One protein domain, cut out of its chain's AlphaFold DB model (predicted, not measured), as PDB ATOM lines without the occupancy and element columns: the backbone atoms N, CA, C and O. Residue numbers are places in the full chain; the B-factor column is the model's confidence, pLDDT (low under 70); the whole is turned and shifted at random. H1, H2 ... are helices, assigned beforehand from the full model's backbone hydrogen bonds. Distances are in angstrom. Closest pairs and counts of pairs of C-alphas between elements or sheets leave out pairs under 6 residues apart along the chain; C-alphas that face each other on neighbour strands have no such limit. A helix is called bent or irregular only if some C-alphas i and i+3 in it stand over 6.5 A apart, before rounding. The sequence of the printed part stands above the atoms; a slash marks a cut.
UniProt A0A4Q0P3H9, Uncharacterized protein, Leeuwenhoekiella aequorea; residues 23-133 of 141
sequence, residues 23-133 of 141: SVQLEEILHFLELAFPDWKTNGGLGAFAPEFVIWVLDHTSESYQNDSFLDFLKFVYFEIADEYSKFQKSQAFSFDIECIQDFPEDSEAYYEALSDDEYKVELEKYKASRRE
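AT A GLANCE: This is residues 23 to 133 of the 141 residues of an uncharacterized protein of Leeuwenhoekiella aequorea (UniProt A0A4Q0P3H9). A long bent helix, H3, makes the spine of a rod; at one end H1 and H2 pack on its first arm, H3a, as a three-helix cluster. Beyond H3b, the second arm, the short H4 makes the turn at the far tip of the rod, and H5 folds back from it to cross H3b. The printed part has 111 residues with five named helices, H1 to H5 in that order, and no named strand: the class is all helix. The helix packing is part aligned, part crossed. The whole is loose, with a radius of gyration of the C-alphas of 18.8 A, and spans 63 by 19 by 19 A.

HOW THE PARTS SIT: The hub is H3, residues 70 to 103, which touches three other helices. By its hydrogen bonds it was assigned as one helix, but it is bent: C-alphas 83 and 86 are 7.0 A apart, and its arms H3a, residues 70 to 83, and H3b, residues 86 to 103, stand at a steep tilt of 49 degrees. H2, residues 47 to 67, forms a helical hairpin with H3a; they touch, closest at the C-alphas of Ser 64 and Phe 73, 5.4 A apart, and run opposite ways at a shallow tilt of 34.6 degrees, only just short of steep. H2 is irregular, with C-alphas 60 and 63 7.4 A apart, and has a kink of 40 degrees near residue 61. With residues 47 to 53 alone it also touches H3b, at a shallow tilt of 25 degrees, opposite ways; the closest C-alphas are those of Phe 49 and Gln 92, 6.3 A apart. H1, residues 24 to 36, touches H2 at a steep tilt of 51 degrees, closest at the C-alphas of Leu 26 and Leu 58, 7.0 A apart. H1 also touches H3a at a steep tilt of 46 degrees, closest at the C-alphas of Ile 29 and Val 77, 7.0 A apart. H5, residues 117 to 132, touches H3b at a steep tilt of 57 degrees, opposite ways, closest at the C-alphas of Cys 100 and Lys 128, 6.3 A apart. H4, residues 106 to 112, touches no helix; it is irregular, with C-alphas 107 and 110 8.3 A apart. In H1, H3a, H3b and H5 every O i to N i+4 pair is within hydrogen-bond range; in H2 13 of 17 are, and in H4 1 of 3, beside 3 of 4 O i to N i+3 pairs.

IN THESE COORDINATES: H3a is 20.0 A long and begins at C-alpha 70, (-18.319, -66.464, -33.697); H3b is 25.1 A. H2 is 31.9 A, H1 18.1 A and H5 22.6 A. H1 begins at C-alpha 24, (-13.320, -62.596, -25.687), and H5 ends at C-alpha 132, (0.963, -36.500, -32.060).

THE WHOLE: The C-alphas of Ser 69 and Ala 114, the two farthest apart, are 63.5 A apart. The printed part has no cut and no long link. Confidence is low, with pLDDT under 70, at residues 105 to 113, of which 106 to 112 belong to H4.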
ATOM      1  N   SER A  23     -13.034 -60.507 -21.279       93.50
ATOM      2  CA  SER A  23     -13.997 -61.014 -22.259       93.50
ATOM      3  C   SER A  23     -13.342 -61.235 -23.623       93.50
ATOM      4  O   SER A  23     -12.554 -60.415 -24.090       93.50
ATOM      5  N   VAL A  24     -13.751 -62.309 -24.307       94.12
ATOM      6  CA  VAL A  24     -13.320 -62.596 -25.687       94.12
ATOM      7  C   VAL A  24     -13.692 -61.446 -26.625       94.12
ATOM      8  O   VAL A  24     -12.922 -61.092 -27.508       94.12
ATOM      9  N   GLN A  25     -14.857 -60.824 -26.416       94.56
ATOM     10  CA  GLN A  25     -15.306 -59.695 -27.228       94.56
ATOM     11  C   GLN A  25     -14.300 -58.534 -27.188       94.56
ATOM     12  O   GLN A  25     -13.912 -58.017 -28.234       94.56
ATOM     13  N   LEU A  26     -13.848 -58.159 -25.988       96.06
ATOM     14  CA  LEU A  26     -12.844 -57.116 -25.800       96.06
ATOM     15  C   LEU A  26     -11.495 -57.513 -26.406       96.06
ATOM     16  O   LEU A  26     -10.891 -56.710 -27.111       96.06
ATOM     17  N   GLU A  27     -11.035 -58.741 -26.158       95.62
ATOM     18  CA  GLU A  27      -9.760 -59.235 -26.692       95.62
ATOM     19  C   GLU A  27      -9.708 -59.153 -28.223       95.62
ATOM     20  O   GLU A  27      -8.729 -58.652 -28.773       95.62
ATOM     21  N   GLU A  28     -10.776 -59.562 -28.909       95.94
ATOM     22  CA  GLU A  28     -10.849 -59.540 -30.374       95.94
ATOM     23  C   GLU A  28     -10.900 -58.116 -30.945       95.94
ATOM     24  O   GLU A  28     -10.238 -57.824 -31.946       95.94
ATOM     25  N   ILE A  29     -11.634 -57.205 -30.296       97.00
ATOM     26  CA  ILE A  29     -11.685 -55.786 -30.689       97.00
ATOM     27  C   ILE A  29     -10.298 -55.153 -30.573       97.00
ATOM     28  O   ILE A  29      -9.818 -54.519 -31.516       97.00
ATOM     29  N   LEU A  30      -9.634 -55.348 -29.431       96.00
ATOM     30  CA  LEU A  30      -8.294 -54.815 -29.203       96.00
ATOM     31  C   LEU A  30      -7.288 -55.433 -30.171       96.00
ATOM     32  O   LEU A  30      -6.475 -54.716 -30.745       96.00
ATOM     33  N   HIS A  31      -7.365 -56.744 -30.398       95.19
ATOM     34  CA  HIS A  31      -6.484 -57.429 -31.334       95.19
ATOM     35  C   HIS A  31      -6.615 -56.876 -32.757       95.19
ATOM     36  O   HIS A  31      -5.605 -56.607 -33.408       95.19
ATOM     37  N   PHE A  32      -7.843 -56.657 -33.231       96.25
ATOM     38  CA  PHE A  32      -8.064 -56.082 -34.553       96.25
ATOM     39  C   PHE A  32      -7.542 -54.646 -34.657       96.25
ATOM     40  O   PHE A  32      -6.902 -54.306 -35.653       96.25
ATOM     41  N   LEU A  33      -7.752 -53.822 -33.625       96.69
ATOM     42  CA  LEU A  33      -7.223 -52.458 -33.567       96.69
ATOM     43  C   LEU A  33      -5.692 -52.424 -33.656       96.69
ATOM     44  O   LEU A  33      -5.156 -51.671 -34.465       96.69
ATOM     45  N   GLU A  34      -4.993 -53.283 -32.910       95.31
ATOM     46  CA  GLU A  34      -3.527 -53.389 -32.970       95.31
ATOM     47  C   GLU A  34      -3.012 -53.773 -34.368       95.31
ATOM     48  O   GLU A  34      -1.949 -53.318 -34.790       95.31
ATOM     49  N   LEU A  35      -3.752 -54.611 -35.100       95.06
ATOM     50  CA  LEU A  35      -3.356 -55.060 -36.437       95.06
ATOM     51  C   LEU A  35      -3.677 -54.042 -37.533       95.06
ATOM     52  O   LEU A  35      -2.857 -53.812 -38.423       95.06
ATOM     53  N   ALA A  36      -4.887 -53.485 -37.511       96.38
ATOM     54  CA  ALA A  36      -5.396 -52.636 -38.583       96.38
ATOM     55  C   ALA A  36      -5.006 -51.162 -38.406       96.38
ATOM     56  O   ALA A  36      -4.834 -50.457 -39.402       96.38
ATOM     57  N   PHE A  37      -4.831 -50.704 -37.162       95.81
ATOM     58  CA  PHE A  37      -4.587 -49.303 -36.823       95.81
ATOM     59  C   PHE A  37      -3.487 -49.169 -35.759       95.81
ATOM     60  O   PHE A  37      -3.785 -48.778 -34.638       95.81
ATOM     61  N   PRO A  38      -2.206 -49.438 -36.072       93.31
ATOM     62  CA  PRO A  38      -1.133 -49.504 -35.067       93.31
ATOM     63  C   PRO A  38      -0.993 -48.258 -34.177       93.31
ATOM     64  O   PRO A  38      -0.664 -48.369 -32.999       93.31
ATOM     65  N   ASP A  39      -1.308 -47.079 -34.716       93.44
ATOM     66  CA  ASP A  39      -1.157 -45.800 -34.016       93.44
ATOM     67  C   ASP A  39      -2.425 -45.380 -33.248       93.44
ATOM     68  O   ASP A  39      -2.523 -44.243 -32.784       93.44
ATOM     69  N   TRP A  40      -3.420 -46.264 -33.103       95.62
ATOM     70  CA  TRP A  40      -4.742 -45.928 -32.559       95.62
ATOM     71  C   TRP A  40      -4.735 -45.350 -31.141       95.62
ATOM     72  O   TRP A  40      -5.646 -44.608 -30.788       95.62
ATOM     73  N   LYS A  41      -3.711 -45.632 -30.334       94.12
ATOM     74  CA  LYS A  41      -3.557 -45.091 -28.969       94.12
ATOM     75  C   LYS A  41      -2.856 -43.731 -28.920       94.12
ATOM     76  O   LYS A  41      -2.842 -43.082 -27.872       94.12
ATOM     77  N   THR A  42      -2.250 -43.311 -30.025       94.69
ATOM     78  CA  THR A  42      -1.538 -42.033 -30.121       94.69
ATOM     79  C   THR A  42      -2.511 -40.883 -30.348       94.69
ATOM     80  O   THR A  42      -3.632 -41.095 -30.821       94.69
ATOM     81  N   ASN A  43      -2.076 -39.652 -30.090       91.62
ATOM     82  CA  ASN A  43      -2.830 -38.449 -30.452       91.62
ATOM     83  C   ASN A  43      -3.010 -38.255 -31.972       91.62
ATOM     84  O   ASN A  43      -3.816 -37.422 -32.381       91.62
ATOM     85  N   GLY A  44      -2.275 -38.985 -32.818       91.06
ATOM     86  CA  GLY A  44      -2.533 -39.067 -34.261       91.06
ATOM     87  C   GLY A  44      -3.621 -40.082 -34.647       91.06
ATOM     88  O   GLY A  44      -4.155 -40.031 -35.761       91.06
ATOM     89  N   GLY A  45      -3.939 -41.012 -33.742       95.50
ATOM     90  CA  GLY A  45      -4.983 -42.022 -33.875       95.50
ATOM     91  C   GLY A  45      -6.271 -41.615 -33.161       95.50
ATOM     92  O   GLY A  45      -6.858 -40.582 -33.457       95.50
ATOM     93  N   LEU A  46      -6.736 -42.459 -32.243       95.81
ATOM     94  CA  LEU A  46      -7.897 -42.183 -31.394       95.81
ATOM     95  C   LEU A  46      -7.504 -41.546 -30.061       95.81
ATOM     96  O   LEU A  46      -8.387 -41.077 -29.354       95.81
ATOM     97  N   GLY A  47      -6.223 -41.528 -29.690       92.88
ATOM     98  CA  GLY A  47      -5.712 -40.869 -28.489       92.88
ATOM     99  C   GLY A  47      -6.575 -41.093 -27.239       92.88
ATOM    100  O   GLY A  47      -6.926 -42.222 -26.897       92.88
ATOM    101  N   ALA A  48      -6.962 -40.000 -26.578       89.88
ATOM    102  CA  ALA A  48      -7.833 -40.019 -25.399       89.88
ATOM    103  C   ALA A  48      -9.256 -40.565 -25.663       89.88
ATOM    104  O   ALA A  48      -9.945 -40.966 -24.724       89.88
ATOM    105  N   PHE A  49      -9.695 -40.618 -26.925       94.00
ATOM    106  CA  PHE A  49     -10.996 -41.151 -27.347       94.00
ATOM    107  C   PHE A  49     -10.944 -42.668 -27.587       94.00
ATOM    108  O   PHE A  49     -11.977 -43.291 -27.832       94.00
ATOM    109  N   ALA A  50      -9.766 -43.298 -27.498       95.75
ATOM    110  CA  ALA A  50      -9.613 -44.737 -27.691       95.75
ATOM    111  C   ALA A  50     -10.552 -45.577 -26.790       95.75
ATOM    112  O   ALA A  50     -11.203 -46.481 -27.318       95.75
ATOM    113  N   PRO A  51     -10.714 -45.291 -25.479       95.44
ATOM    114  CA  PRO A  51     -11.680 -46.004 -24.637       95.44
ATOM    115  C   PRO A  51     -13.139 -45.811 -25.057       95.44
ATOM    116  O   PRO A  51     -13.906 -46.771 -25.046       95.44
ATOM    117  N   GLU A  52     -13.520 -44.599 -25.467       95.56
ATOM    118  CA  GLU A  52     -14.875 -44.311 -25.952       95.56
ATOM    119  C   GLU A  52     -15.190 -45.125 -27.208       95.56
ATOM    120  O   GLU A  52     -16.237 -45.767 -27.293       95.56
ATOM    121  N   PHE A  53     -14.253 -45.160 -28.158       97.38
ATOM    122  CA  PHE A  53     -14.402 -45.949 -29.373       97.38
ATOM    123  C   PHE A  53     -14.542 -47.444 -29.070       97.38
ATOM    124  O   PHE A  53     -15.436 -48.100 -29.597       97.38
ATOM    125  N   VAL A  54     -13.699 -47.992 -28.189       97.06
ATOM    126  CA  VAL A  54     -13.767 -49.415 -27.818       97.06
ATOM    127  C   VAL A  54     -15.110 -49.756 -27.167       97.06
ATOM    128  O   VAL A  54     -15.710 -50.766 -27.531       97.06
ATOM    129  N   ILE A  55     -15.620 -48.912 -26.263       95.94
ATOM    130  CA  ILE A  55     -16.970 -49.076 -25.695       95.94
ATOM    131  C   ILE A  55     -18.039 -49.045 -26.767       95.94
ATOM    132  O   ILE A  55     -18.920 -49.903 -26.772       95.94
ATOM    133  N   TRP A  56     -17.951 -48.087 -27.685       96.81
ATOM    134  CA  TRP A  56     -18.909 -47.980 -28.767       96.81
ATOM    135  C   TRP A  56     -18.962 -49.290 -29.568       96.81
ATOM    136  O   TRP A  56     -20.049 -49.841 -29.741       96.81
ATOM    137  N   VAL A  57     -17.812 -49.861 -29.948       97.38
ATOM    138  CA  VAL A  57     -17.757 -51.140 -30.682       97.38
ATOM    139  C   VAL A  57     -18.317 -52.295 -29.844       97.38
ATOM    140  O   VAL A  57     -19.080 -53.113 -30.362       97.38
ATOM    141  N   LEU A  58     -17.962 -52.379 -28.557       96.38
ATOM    142  CA  LEU A  58     -18.462 -53.416 -27.645       96.38
ATOM    143  C   LEU A  58     -19.989 -53.403 -27.564       96.38
ATOM    144  O   LEU A  58     -20.633 -54.438 -27.755       96.38
ATOM    145  N   ASP A  59     -20.568 -52.227 -27.342       93.94
ATOM    146  CA  ASP A  59     -22.009 -52.078 -27.191       93.94
ATOM    147  C   ASP A  59     -22.732 -52.368 -28.519       93.94
ATOM    148  O   ASP A  59     -23.727 -53.098 -28.526       93.94
ATOM    149  N   HIS A  60     -22.193 -51.905 -29.653       92.94
ATOM    150  CA  HIS A  60     -22.798 -52.101 -30.981       92.94
ATOM    151  C   HIS A  60     -22.706 -53.542 -31.494       92.94
ATOM    152  O   HIS A  60     -23.537 -53.963 -32.295       92.94
ATOM    153  N   THR A  61     -21.737 -54.325 -31.016       94.38
ATOM    154  CA  THR A  61     -21.525 -55.718 -31.454       94.38
ATOM    155  C   THR A  61     -22.043 -56.753 -30.451       94.38
ATOM    156  O   THR A  61     -22.017 -57.954 -30.732       94.38
ATOM    157  N   SER A  62     -22.565 -56.298 -29.307       91.62
ATOM    158  CA  SER A  62     -23.008 -57.139 -28.190       91.62
ATOM    159  C   SER A  62     -24.115 -58.131 -28.568       91.62
ATOM    160  O   SER A  62     -24.046 -59.304 -28.197       91.62
ATOM    161  N   GLU A  63     -25.110 -57.704 -29.352       90.31
ATOM    162  CA  GLU A  63     -26.192 -58.585 -29.808       90.31
ATOM    163  C   GLU A  63     -25.684 -59.672 -30.760       90.31
ATOM    164  O   GLU A  63     -26.088 -60.831 -30.638       90.31
ATOM    165  N   SER A  64     -24.772 -59.326 -31.676       90.81
ATOM    166  CA  SER A  64     -24.173 -60.291 -32.606       90.81
ATOM    167  C   SER A  64     -23.319 -61.316 -31.856       90.81
ATOM    168  O   SER A  64     -23.445 -62.515 -32.094       90.81
ATOM    169  N   TYR A  65     -22.540 -60.879 -30.857       91.69
ATOM    170  CA  TYR A  65     -21.757 -61.780 -30.003       91.69
ATOM    171  C   TYR A  65     -22.624 -62.826 -29.277       91.69
ATOM    172  O   TYR A  65     -22.193 -63.959 -29.070       91.69
ATOM    173  N   GLN A  66     -23.852 -62.462 -28.894       90.50
ATOM    174  CA  GLN A  66     -24.766 -63.357 -28.177       90.50
ATOM    175  C   GLN A  66     -25.526 -64.325 -29.092       90.50
ATOM    176  O   GLN A  66     -25.850 -65.433 -28.661       90.50
ATOM    177  N   ASN A  67     -25.853 -63.903 -30.316       92.75
ATOM    178  CA  ASN A  67     -26.838 -64.593 -31.153       92.75
ATOM    179  C   ASN A  67     -26.250 -65.258 -32.405       92.75
ATOM    180  O   ASN A  67     -26.856 -66.202 -32.920       92.75
ATOM    181  N   ASP A  68     -25.088 -64.806 -32.878       94.56
ATOM    182  CA  ASP A  68     -24.510 -65.257 -34.141       94.56
ATOM    183  C   ASP A  68     -23.399 -66.296 -33.951       94.56
ATOM    184  O   ASP A  68     -22.941 -66.607 -32.848       94.56
ATOM    185  N   SER A  69     -22.938 -66.864 -35.070       96.38
ATOM    186  CA  SER A  69     -21.704 -67.642 -35.055       96.38
ATOM    187  C   SER A  69     -20.521 -66.727 -34.732       96.38
ATOM    188  O   SER A  69     -20.479 -65.580 -35.172       96.38
ATOM    189  N   PHE A  70     -19.510 -67.250 -34.033       95.25
ATOM    190  CA  PHE A  70     -18.319 -66.464 -33.697       95.25
ATOM    191  C   PHE A  70     -17.651 -65.839 -34.934       95.25
ATOM    192  O   PHE A  70     -17.197 -64.703 -34.894       95.25
ATOM    193  N   LEU A  71     -17.647 -66.551 -36.067       96.06
ATOM    194  CA  LEU A  71     -17.109 -66.029 -37.323       96.06
ATOM    195  C   LEU A  71     -17.902 -64.823 -37.847       96.06
ATOM    196  O   LEU A  71     -17.308 -63.903 -38.405       96.06
ATOM    197  N   ASP A  72     -19.226 -64.845 -37.729       96.12
ATOM    198  CA  ASP A  72     -20.063 -63.750 -38.221       96.12
ATOM    199  C   ASP A  72     -20.003 -62.543 -37.282       96.12
ATOM    200  O   ASP A  72     -19.884 -61.422 -37.774       96.12
ATOM    201  N   PHE A  73     -19.916 -62.779 -35.970       95.88
ATOM    202  CA  PHE A  73     -19.548 -61.759 -34.989       95.88
ATOM    203  C   PHE A  73     -18.223 -61.073 -35.356       95.88
ATOM    204  O   PHE A  73     -18.176 -59.851 -35.456       95.88
ATOM    205  N   LEU A  74     -17.156 -61.837 -35.629       96.62
ATOM    206  CA  LEU A  74     -15.853 -61.258 -35.981       96.62
ATOM    207  C   LEU A  74     -15.917 -60.410 -37.253       96.62
ATOM    208  O   LEU A  74     -15.369 -59.311 -37.292       96.62
ATOM    209  N   LYS A  75     -16.613 -60.890 -38.293       95.94
ATOM    210  CA  LYS A  75     -16.823 -60.088 -39.507       95.94
ATOM    211  C   LYS A  75     -17.527 -58.783 -39.169       95.94
ATOM    212  O   LYS A  75     -17.096 -57.741 -39.650       95.94
ATOM    213  N   PHE A  76     -18.590 -58.850 -38.369       95.81
ATOM    214  CA  PHE A  76     -19.360 -57.677 -37.990       95.81
ATOM    215  C   PHE A  76     -18.497 -56.667 -37.229       95.81
ATOM    216  O   PHE A  76     -18.398 -55.527 -37.666       95.81
ATOM    217  N   VAL A  77     -17.760 -57.104 -36.203       95.62
ATOM    218  CA  VAL A  77     -16.799 -56.260 -35.469       95.62
ATOM    219  C   VAL A  77     -15.814 -55.577 -36.413       95.62
ATOM    220  O   VAL A  77     -15.596 -54.373 -36.314       95.62
ATOM    221  N   TYR A  78     -15.215 -56.326 -37.341       95.31
ATOM    222  CA  TYR A  78     -14.191 -55.771 -38.226       95.31
ATOM    223  C   TYR A  78     -14.776 -54.745 -39.200       95.31
ATOM    224  O   TYR A  78     -14.115 -53.747 -39.490       95.31
ATOM    225  N   PHE A  79     -16.006 -54.961 -39.679       95.50
ATOM    226  CA  PHE A  79     -16.719 -53.982 -40.501       95.50
ATOM    227  C   PHE A  79     -17.050 -52.715 -39.713       95.50
ATOM    228  O   PHE A  79     -16.703 -51.631 -40.171       95.50
ATOM    229  N   GLU A  80     -17.629 -52.843 -38.518       95.62
ATOM    230  CA  GLU A  80     -17.978 -51.691 -37.675       95.62
ATOM    231  C   GLU A  80     -16.738 -50.855 -37.332       95.62
ATOM    232  O   GLU A  80     -16.748 -49.630 -37.463       95.62
ATOM    233  N   ILE A  81     -15.626 -51.510 -36.971       97.50
ATOM    234  CA  ILE A  81     -14.372 -50.803 -36.703       97.50
ATOM    235  C   ILE A  81     -13.874 -50.094 -37.968       97.50
ATOM    236  O   ILE A  81     -13.530 -48.915 -37.906       97.50
ATOM    237  N   ALA A  82     -13.827 -50.781 -39.113       95.69
ATOM    238  CA  ALA A  82     -13.321 -50.196 -40.354       95.69
ATOM    239  C   ALA A  82     -14.154 -48.992 -40.831       95.69
ATOM    240  O   ALA A  82     -13.584 -48.014 -41.326       95.69
ATOM    241  N   ASP A  83     -15.474 -49.042 -40.651       96.06
ATOM    242  CA  ASP A  83     -16.395 -47.995 -41.093       96.06
ATOM    243  C   ASP A  83     -16.390 -46.777 -40.154       96.06
ATOM    244  O   ASP A  83     -16.418 -45.627 -40.619       96.06
ATOM    245  N   GLU A  84     -16.300 -46.992 -38.837       96.94
ATOM    246  CA  GLU A  84     -16.408 -45.905 -37.860       96.94
ATOM    247  C   GLU A  84     -15.073 -45.294 -37.429       96.94
ATOM    248  O   GLU A  84     -15.044 -44.106 -37.086       96.94
ATOM    249  N   TYR A  85     -13.955 -46.029 -37.498       97.50
ATOM    250  CA  TYR A  85     -12.657 -45.555 -36.992       97.50
ATOM    251  C   TYR A  85     -12.292 -44.169 -37.537       97.50
ATOM    252  O   TYR A  85     -11.928 -43.262 -36.789       97.50
ATOM    253  N   SER A  86     -12.461 -43.957 -38.846       95.75
ATOM    254  CA  SER A  86     -12.108 -42.685 -39.491       95.75
ATOM    255  C   SER A  86     -12.945 -41.493 -39.012       95.75
ATOM    256  O   SER A  86     -12.499 -40.346 -39.098       95.75
ATOM    257  N   LYS A  87     -14.167 -41.736 -38.526       95.75
ATOM    258  CA  LYS A  87     -15.045 -40.692 -37.987       95.75
ATOM    259  C   LYS A  87     -14.601 -40.319 -36.580       95.75
ATOM    260  O   LYS A  87     -14.425 -39.133 -36.314       95.75
ATOM    261  N   PHE A  88     -14.334 -41.310 -35.731       96.31
ATOM    262  CA  PHE A  88     -13.797 -41.074 -34.390       96.31
ATOM    263  C   PHE A  88     -12.419 -40.412 -34.433       96.31
ATOM    264  O   PHE A  88     -12.199 -39.444 -33.712       96.31
ATOM    265  N   GLN A  89     -11.540 -40.837 -35.342       96.12
ATOM    266  CA  GLN A  89     -10.234 -40.205 -35.546       96.12
ATOM    267  C   GLN A  89     -10.367 -38.719 -35.910       96.12
ATOM    268  O   GLN A  89      -9.632 -37.884 -35.395       96.12
ATOM    269  N   LYS A  90     -11.323 -38.348 -36.771       95.62
ATOM    270  CA  LYS A  90     -11.560 -36.933 -37.112       95.62
ATOM    271  C   LYS A  90     -12.080 -36.130 -35.924       95.62
ATOM    272  O   LYS A  90     -11.663 -34.988 -35.749       95.62
ATOM    273  N   SER A  91     -12.983 -36.713 -35.135       95.19
ATOM    274  CA  SER A  91     -13.494 -36.081 -33.916       95.19
ATOM    275  C   SER A  91     -12.377 -35.865 -32.897       95.19
ATOM    276  O   SER A  91     -12.249 -34.766 -32.365       95.19
ATOM    277  N   GLN A  92     -11.528 -36.874 -32.687       94.62
ATOM    278  CA  GLN A  92     -10.372 -36.753 -31.811       94.62
ATOM    279  C   GLN A  92      -9.387 -35.702 -32.324       94.62
ATOM    280  O   GLN A  92      -8.950 -34.873 -31.533       94.62
ATOM    281  N   ALA A  93      -9.077 -35.682 -33.622       94.50
ATOM    282  CA  ALA A  93      -8.114 -34.734 -34.177       94.50
ATOM    283  C   ALA A  93      -8.562 -33.281 -33.957       94.50
ATOM    284  O   ALA A  93      -7.742 -32.415 -33.660       94.50
ATOM    285  N   PHE A  94      -9.870 -33.024 -34.053       93.81
ATOM    286  CA  PHE A  94     -10.447 -31.719 -33.745       93.81
ATOM    287  C   PHE A  94     -10.303 -31.350 -32.262       93.81
ATOM    288  O   PHE A  94      -9.879 -30.235 -31.955       93.81
ATOM    289  N   SER A  95     -10.622 -32.271 -31.349       92.31
ATOM    290  CA  SER A  95     -10.453 -32.047 -29.905       92.31
ATOM    291  C   SER A  95      -8.986 -31.824 -29.534       92.31
ATOM    292  O   SER A  95      -8.673 -30.856 -28.849       92.31
ATOM    293  N   PHE A  96      -8.081 -32.644 -30.073       93.44
ATOM    294  CA  PHE A  96      -6.639 -32.527 -29.872       93.44
ATOM    295  C   PHE A  96      -6.091 -31.179 -30.353       93.44
ATOM    296  O   PHE A  96      -5.248 -30.582 -29.689       93.44
ATOM    297  N   ASP A  97      -6.570 -30.669 -31.492       92.38
ATOM    298  CA  ASP A  97      -6.172 -29.348 -31.979       92.38
ATOM    299  C   ASP A  97      -6.582 -28.232 -31.002       92.38
ATOM    300  O   ASP A  97      -5.800 -27.307 -30.781       92.38
ATOM    301  N   ILE A  98      -7.781 -28.317 -30.412       91.19
ATOM    302  CA  ILE A  98      -8.260 -27.352 -29.410       91.19
ATOM    303  C   ILE A  98      -7.430 -27.448 -28.132       91.19
ATOM    304  O   ILE A  98      -6.973 -26.419 -27.639       91.19
ATOM    305  N   GLU A  99      -7.213 -28.662 -27.625       89.94
ATOM    306  CA  GLU A  99      -6.382 -28.910 -26.443       89.94
ATOM    307  C   GLU A  99      -4.969 -28.377 -26.658       89.94
ATOM    308  O   GLU A  99      -4.455 -27.644 -25.825       89.94
ATOM    309  N   CYS A 100      -4.365 -28.630 -27.822       90.06
ATOM    310  CA  CYS A 100      -3.046 -28.096 -28.129       90.06
ATOM    311  C   CYS A 100      -3.019 -26.571 -28.141       90.06
ATOM    312  O   CYS A 100      -2.027 -26.007 -27.708       90.06
ATOM    313  N   ILE A 101      -4.062 -25.901 -28.637       88.25
ATOM    314  CA  ILE A 101      -4.141 -24.432 -28.613       88.25
ATOM    315  C   ILE A 101      -4.260 -23.910 -27.175       88.25
ATOM    316  O   ILE A 101      -3.690 -22.868 -26.869       88.25
ATOM    317  N   GLN A 102      -4.995 -24.616 -26.313       86.19
ATOM    318  CA  GLN A 102      -5.184 -24.248 -24.906       86.19
ATOM    319  C   GLN A 102      -3.929 -24.507 -24.063       86.19
ATOM    320  O   GLN A 102      -3.565 -23.675 -23.239       86.19
ATOM    321  N   ASP A 103      -3.261 -25.636 -24.299       84.12
ATOM    322  CA  ASP A 103      -2.079 -26.083 -23.561       84.12
ATOM    323  C   ASP A 103      -0.770 -25.487 -24.098       84.12
ATOM    324  O   ASP A 103       0.290 -25.666 -23.486       84.12
ATOM    325  N   PHE A 104      -0.798 -24.839 -25.269       83.12
ATOM    326  CA  PHE A 104       0.387 -24.207 -25.837       83.12
ATOM    327  C   PHE A 104       0.860 -23.110 -24.864       83.12
ATOM    328  O   PHE A 104       0.145 -22.133 -24.656       83.12
ATOM    329  N   PRO A 105       2.018 -23.293 -24.204       68.69
ATOM    330  CA  PRO A 105       2.219 -22.859 -22.824       68.69
ATOM    331  C   PRO A 105       2.070 -21.347 -22.595       68.69
ATOM    332  O   PRO A 105       2.801 -20.550 -23.186       68.69
ATOM    333  N   GLU A 106       1.217 -20.984 -21.626       54.91
ATOM    334  CA  GLU A 106       1.133 -19.653 -20.988       54.91
ATOM    335  C   GLU A 106       2.455 -19.248 -20.302       54.91
ATOM    336  O   GLU A 106       2.762 -18.062 -20.188       54.91
ATOM    337  N   ASP A 107       3.299 -20.213 -19.905       51.31
ATOM    338  CA  ASP A 107       4.559 -19.979 -19.168       51.31
ATOM    339  C   ASP A 107       5.600 -19.142 -19.939       51.31
ATOM    340  O   ASP A 107       6.599 -18.686 -19.372       51.31
ATOM    341  N   SER A 108       5.373 -18.900 -21.232       55.62
ATOM    342  CA  SER A 108       6.138 -17.943 -22.023       55.62
ATOM    343  C   SER A 108       5.242 -17.007 -22.834       55.62
ATOM    344  O   SER A 108       5.594 -16.668 -23.964       55.62
ATOM    345  N   GLU A 109       4.110 -16.570 -22.275       59.12
ATOM    346  CA  GLU A 109       3.218 -15.558 -22.870       59.12
ATOM    347  C   GLU A 109       4.025 -14.397 -23.474       59.12
ATOM    348  O   GLU A 109       3.882 -14.083 -24.648       59.12
ATOM    349  N   ALA A 110       5.015 -13.876 -22.739       61.81
ATOM    350  CA  ALA A 110       5.895 -12.804 -23.214       61.81
ATOM    351  C   ALA A 110       6.810 -13.181 -24.406       61.81
ATOM    352  O   ALA A 110       7.227 -12.303 -25.159       61.81
ATOM    353  N   TYR A 111       7.170 -14.459 -24.572       67.94
ATOM    354  CA  TYR A 111       7.936 -14.951 -25.728       67.94
ATOM    355  C   TYR A 111       7.038 -15.087 -26.960       67.94
ATOM    356  O   TYR A 111       7.442 -14.685 -28.049       67.94
ATOM    357  N   TYR A 112       5.821 -15.606 -26.787       68.69
ATOM    358  CA  TYR A 112       4.880 -15.814 -27.887       68.69
ATOM    359  C   TYR A 112       4.179 -14.526 -28.328       68.69
ATOM    360  O   TYR A 112       3.995 -14.336 -29.526       68.69
ATOM    361  N   GLU A 113       3.883 -13.598 -27.414       69.44
ATOM    362  CA  GLU A 113       3.395 -12.246 -27.741       69.44
ATOM    363  C   GLU A 113       4.407 -11.437 -28.569       69.44
ATOM    364  O   GLU A 113       4.033 -10.496 -29.269       69.44
ATOM    365  N   ALA A 114       5.695 -11.791 -28.493       74.00
ATOM    366  CA  ALA A 114       6.754 -11.164 -29.278       74.00
ATOM    367  C   ALA A 114       6.924 -11.775 -30.682       74.00
ATOM    368  O   ALA A 114       7.669 -11.212 -31.490       74.00
ATOM    369  N   LEU A 115       6.266 -12.902 -30.981       80.31
ATOM    370  CA  LEU A 115       6.291 -13.525 -32.304       80.31
ATOM    371  C   LEU A 115       5.339 -12.810 -33.266       80.31
ATOM    372  O   LEU A 115       4.283 -12.306 -32.887       80.31
ATOM    373  N   SER A 116       5.687 -12.820 -34.550       87.00
ATOM    374  CA  SER A 116       4.708 -12.544 -35.603       87.00
ATOM    375  C   SER A 116       3.684 -13.681 -35.727       87.00
ATOM    376  O   SER A 116       3.953 -14.823 -35.349       87.00
ATOM    377  N   ASP A 117       2.529 -13.396 -36.339       84.25
ATOM    378  CA  ASP A 117       1.473 -14.392 -36.582       84.25
ATOM    379  C   ASP A 117       1.981 -15.655 -37.302       84.25
ATOM    380  O   ASP A 117       1.502 -16.762 -37.047       84.25
ATOM    381  N   ASP A 118       2.936 -15.503 -38.222       89.12
ATOM    382  CA  ASP A 118       3.494 -16.624 -38.981       89.12
ATOM    383  C   ASP A 118       4.458 -17.464 -38.132       89.12
ATOM    384  O   ASP A 118       4.435 -18.693 -38.210       89.12
ATOM    385  N   GLU A 119       5.263 -16.831 -37.276       88.19
ATOM    386  CA  GLU A 119       6.157 -17.530 -36.345       88.19
ATOM    387  C   GLU A 119       5.365 -18.279 -35.269       88.19
ATOM    388  O   GLU A 119       5.669 -19.439 -34.989       88.19
ATOM    389  N   TYR A 120       4.302 -17.667 -34.733       86.25
ATOM    390  CA  TYR A 120       3.399 -18.322 -33.786       86.25
ATOM    391  C   TYR A 120       2.796 -19.602 -34.378       86.25
ATOM    392  O   TYR A 120       2.847 -20.662 -33.756       86.25
ATOM    393  N   LYS A 121       2.284 -19.537 -35.617       88.31
ATOM    394  CA  LYS A 121       1.739 -20.718 -36.309       88.31
ATOM    395  C   LYS A 121       2.783 -21.817 -36.476       88.31
ATOM    396  O   LYS A 121       2.460 -22.985 -36.292       88.31
ATOM    397  N   VAL A 122       4.023 -21.466 -36.820       91.06
ATOM    398  CA  VAL A 122       5.103 -22.449 -36.978       91.06
ATOM    399  C   VAL A 122       5.417 -23.147 -35.656       91.06
ATOM    400  O   VAL A 122       5.576 -24.368 -35.647       91.06
ATOM    401  N   GLU A 123       5.494 -22.413 -34.547       89.81
ATOM    402  CA  GLU A 123       5.762 -23.012 -33.234       89.81
ATOM    403  C   GLU A 123       4.585 -23.856 -32.726       89.81
ATOM    404  O   GLU A 123       4.803 -24.959 -32.221       89.81
ATOM    405  N   LEU A 124       3.343 -23.416 -32.950       89.19
ATOM    406  CA  LEU A 124       2.153 -24.208 -32.631       89.19
ATOM    407  C   LEU A 124       2.131 -25.533 -33.407       89.19
ATOM    408  O   LEU A 124       1.878 -26.588 -32.828       89.19
ATOM    409  N   GLU A 125       2.437 -25.514 -34.705       91.88
ATOM    410  CA  GLU A 125       2.488 -26.742 -35.508       91.88
ATOM    411  C   GLU A 125       3.626 -27.677 -35.071       91.88
ATOM    412  O   GLU A 125       3.444 -28.896 -35.056       91.88
ATOM    413  N   LYS A 126       4.778 -27.141 -34.638       91.19
ATOM    414  CA  LYS A 126       5.846 -27.957 -34.032       91.19
ATOM    415  C   LYS A 126       5.386 -28.618 -32.736       91.19
ATOM    416  O   LYS A 126       5.668 -29.796 -32.534       91.19
ATOM    417  N   TYR A 127       4.672 -27.884 -31.888       90.12
ATOM    418  CA  TYR A 127       4.142 -28.403 -30.630       90.12
ATOM    419  C   TYR A 127       3.090 -29.494 -30.841       90.12
ATOM    420  O   TYR A 127       3.182 -30.572 -30.250       90.12
ATOM    421  N   LYS A 128       2.145 -29.274 -31.761       91.88
ATOM    422  CA  LYS A 128       1.194 -30.312 -32.176       91.88
ATOM    423  C   LYS A 128       1.924 -31.551 -32.684       91.88
ATOM    424  O   LYS A 128       1.609 -32.665 -32.272       91.88
ATOM    425  N   ALA A 129       2.920 -31.369 -33.552       91.94
ATOM    426  CA  ALA A 129       3.696 -32.472 -34.104       91.94
ATOM    427  C   ALA A 129       4.461 -33.254 -33.024       91.94
ATOM    428  O   ALA A 129       4.494 -34.479 -33.097       91.94
ATOM    429  N   SER A 130       5.021 -32.588 -32.005       90.50
ATOM    430  CA  SER A 130       5.709 -33.290 -30.913       90.50
ATOM    431  C   SER A 130       4.772 -34.139 -30.057       90.50
ATOM    432  O   SER A 130       5.211 -35.160 -29.539       90.50
ATOM    433  N   ARG A 131       3.491 -33.755 -29.948       90.31
ATOM    434  CA  ARG A 131       2.497 -34.472 -29.133       90.31
ATOM    435  C   ARG A 131       1.730 -35.557 -29.892       90.31
ATOM    436  O   ARG A 131       1.146 -36.432 -29.260       90.31
ATOM    437  N   ARG A 132       1.722 -35.536 -31.231       90.31
ATOM    438  CA  ARG A 132       0.963 -36.500 -32.060       90.31
ATOM    439  C   ARG A 132       1.345 -37.955 -31.816       90.31
ATOM    440  O   ARG A 132       0.464 -38.802 -31.750       90.31
ATOM    441  N   GLU A 133       2.635 -38.220 -31.659       88.62
ATOM    442  CA  GLU A 133       3.169 -39.575 -31.467       88.62
ATOM    443  C   GLU A 133       3.098 -40.038 -30.002       88.62
ATOM    444  O   GLU A 133       3.457 -41.170 -29.679       88.62
TER     445      GLU A 133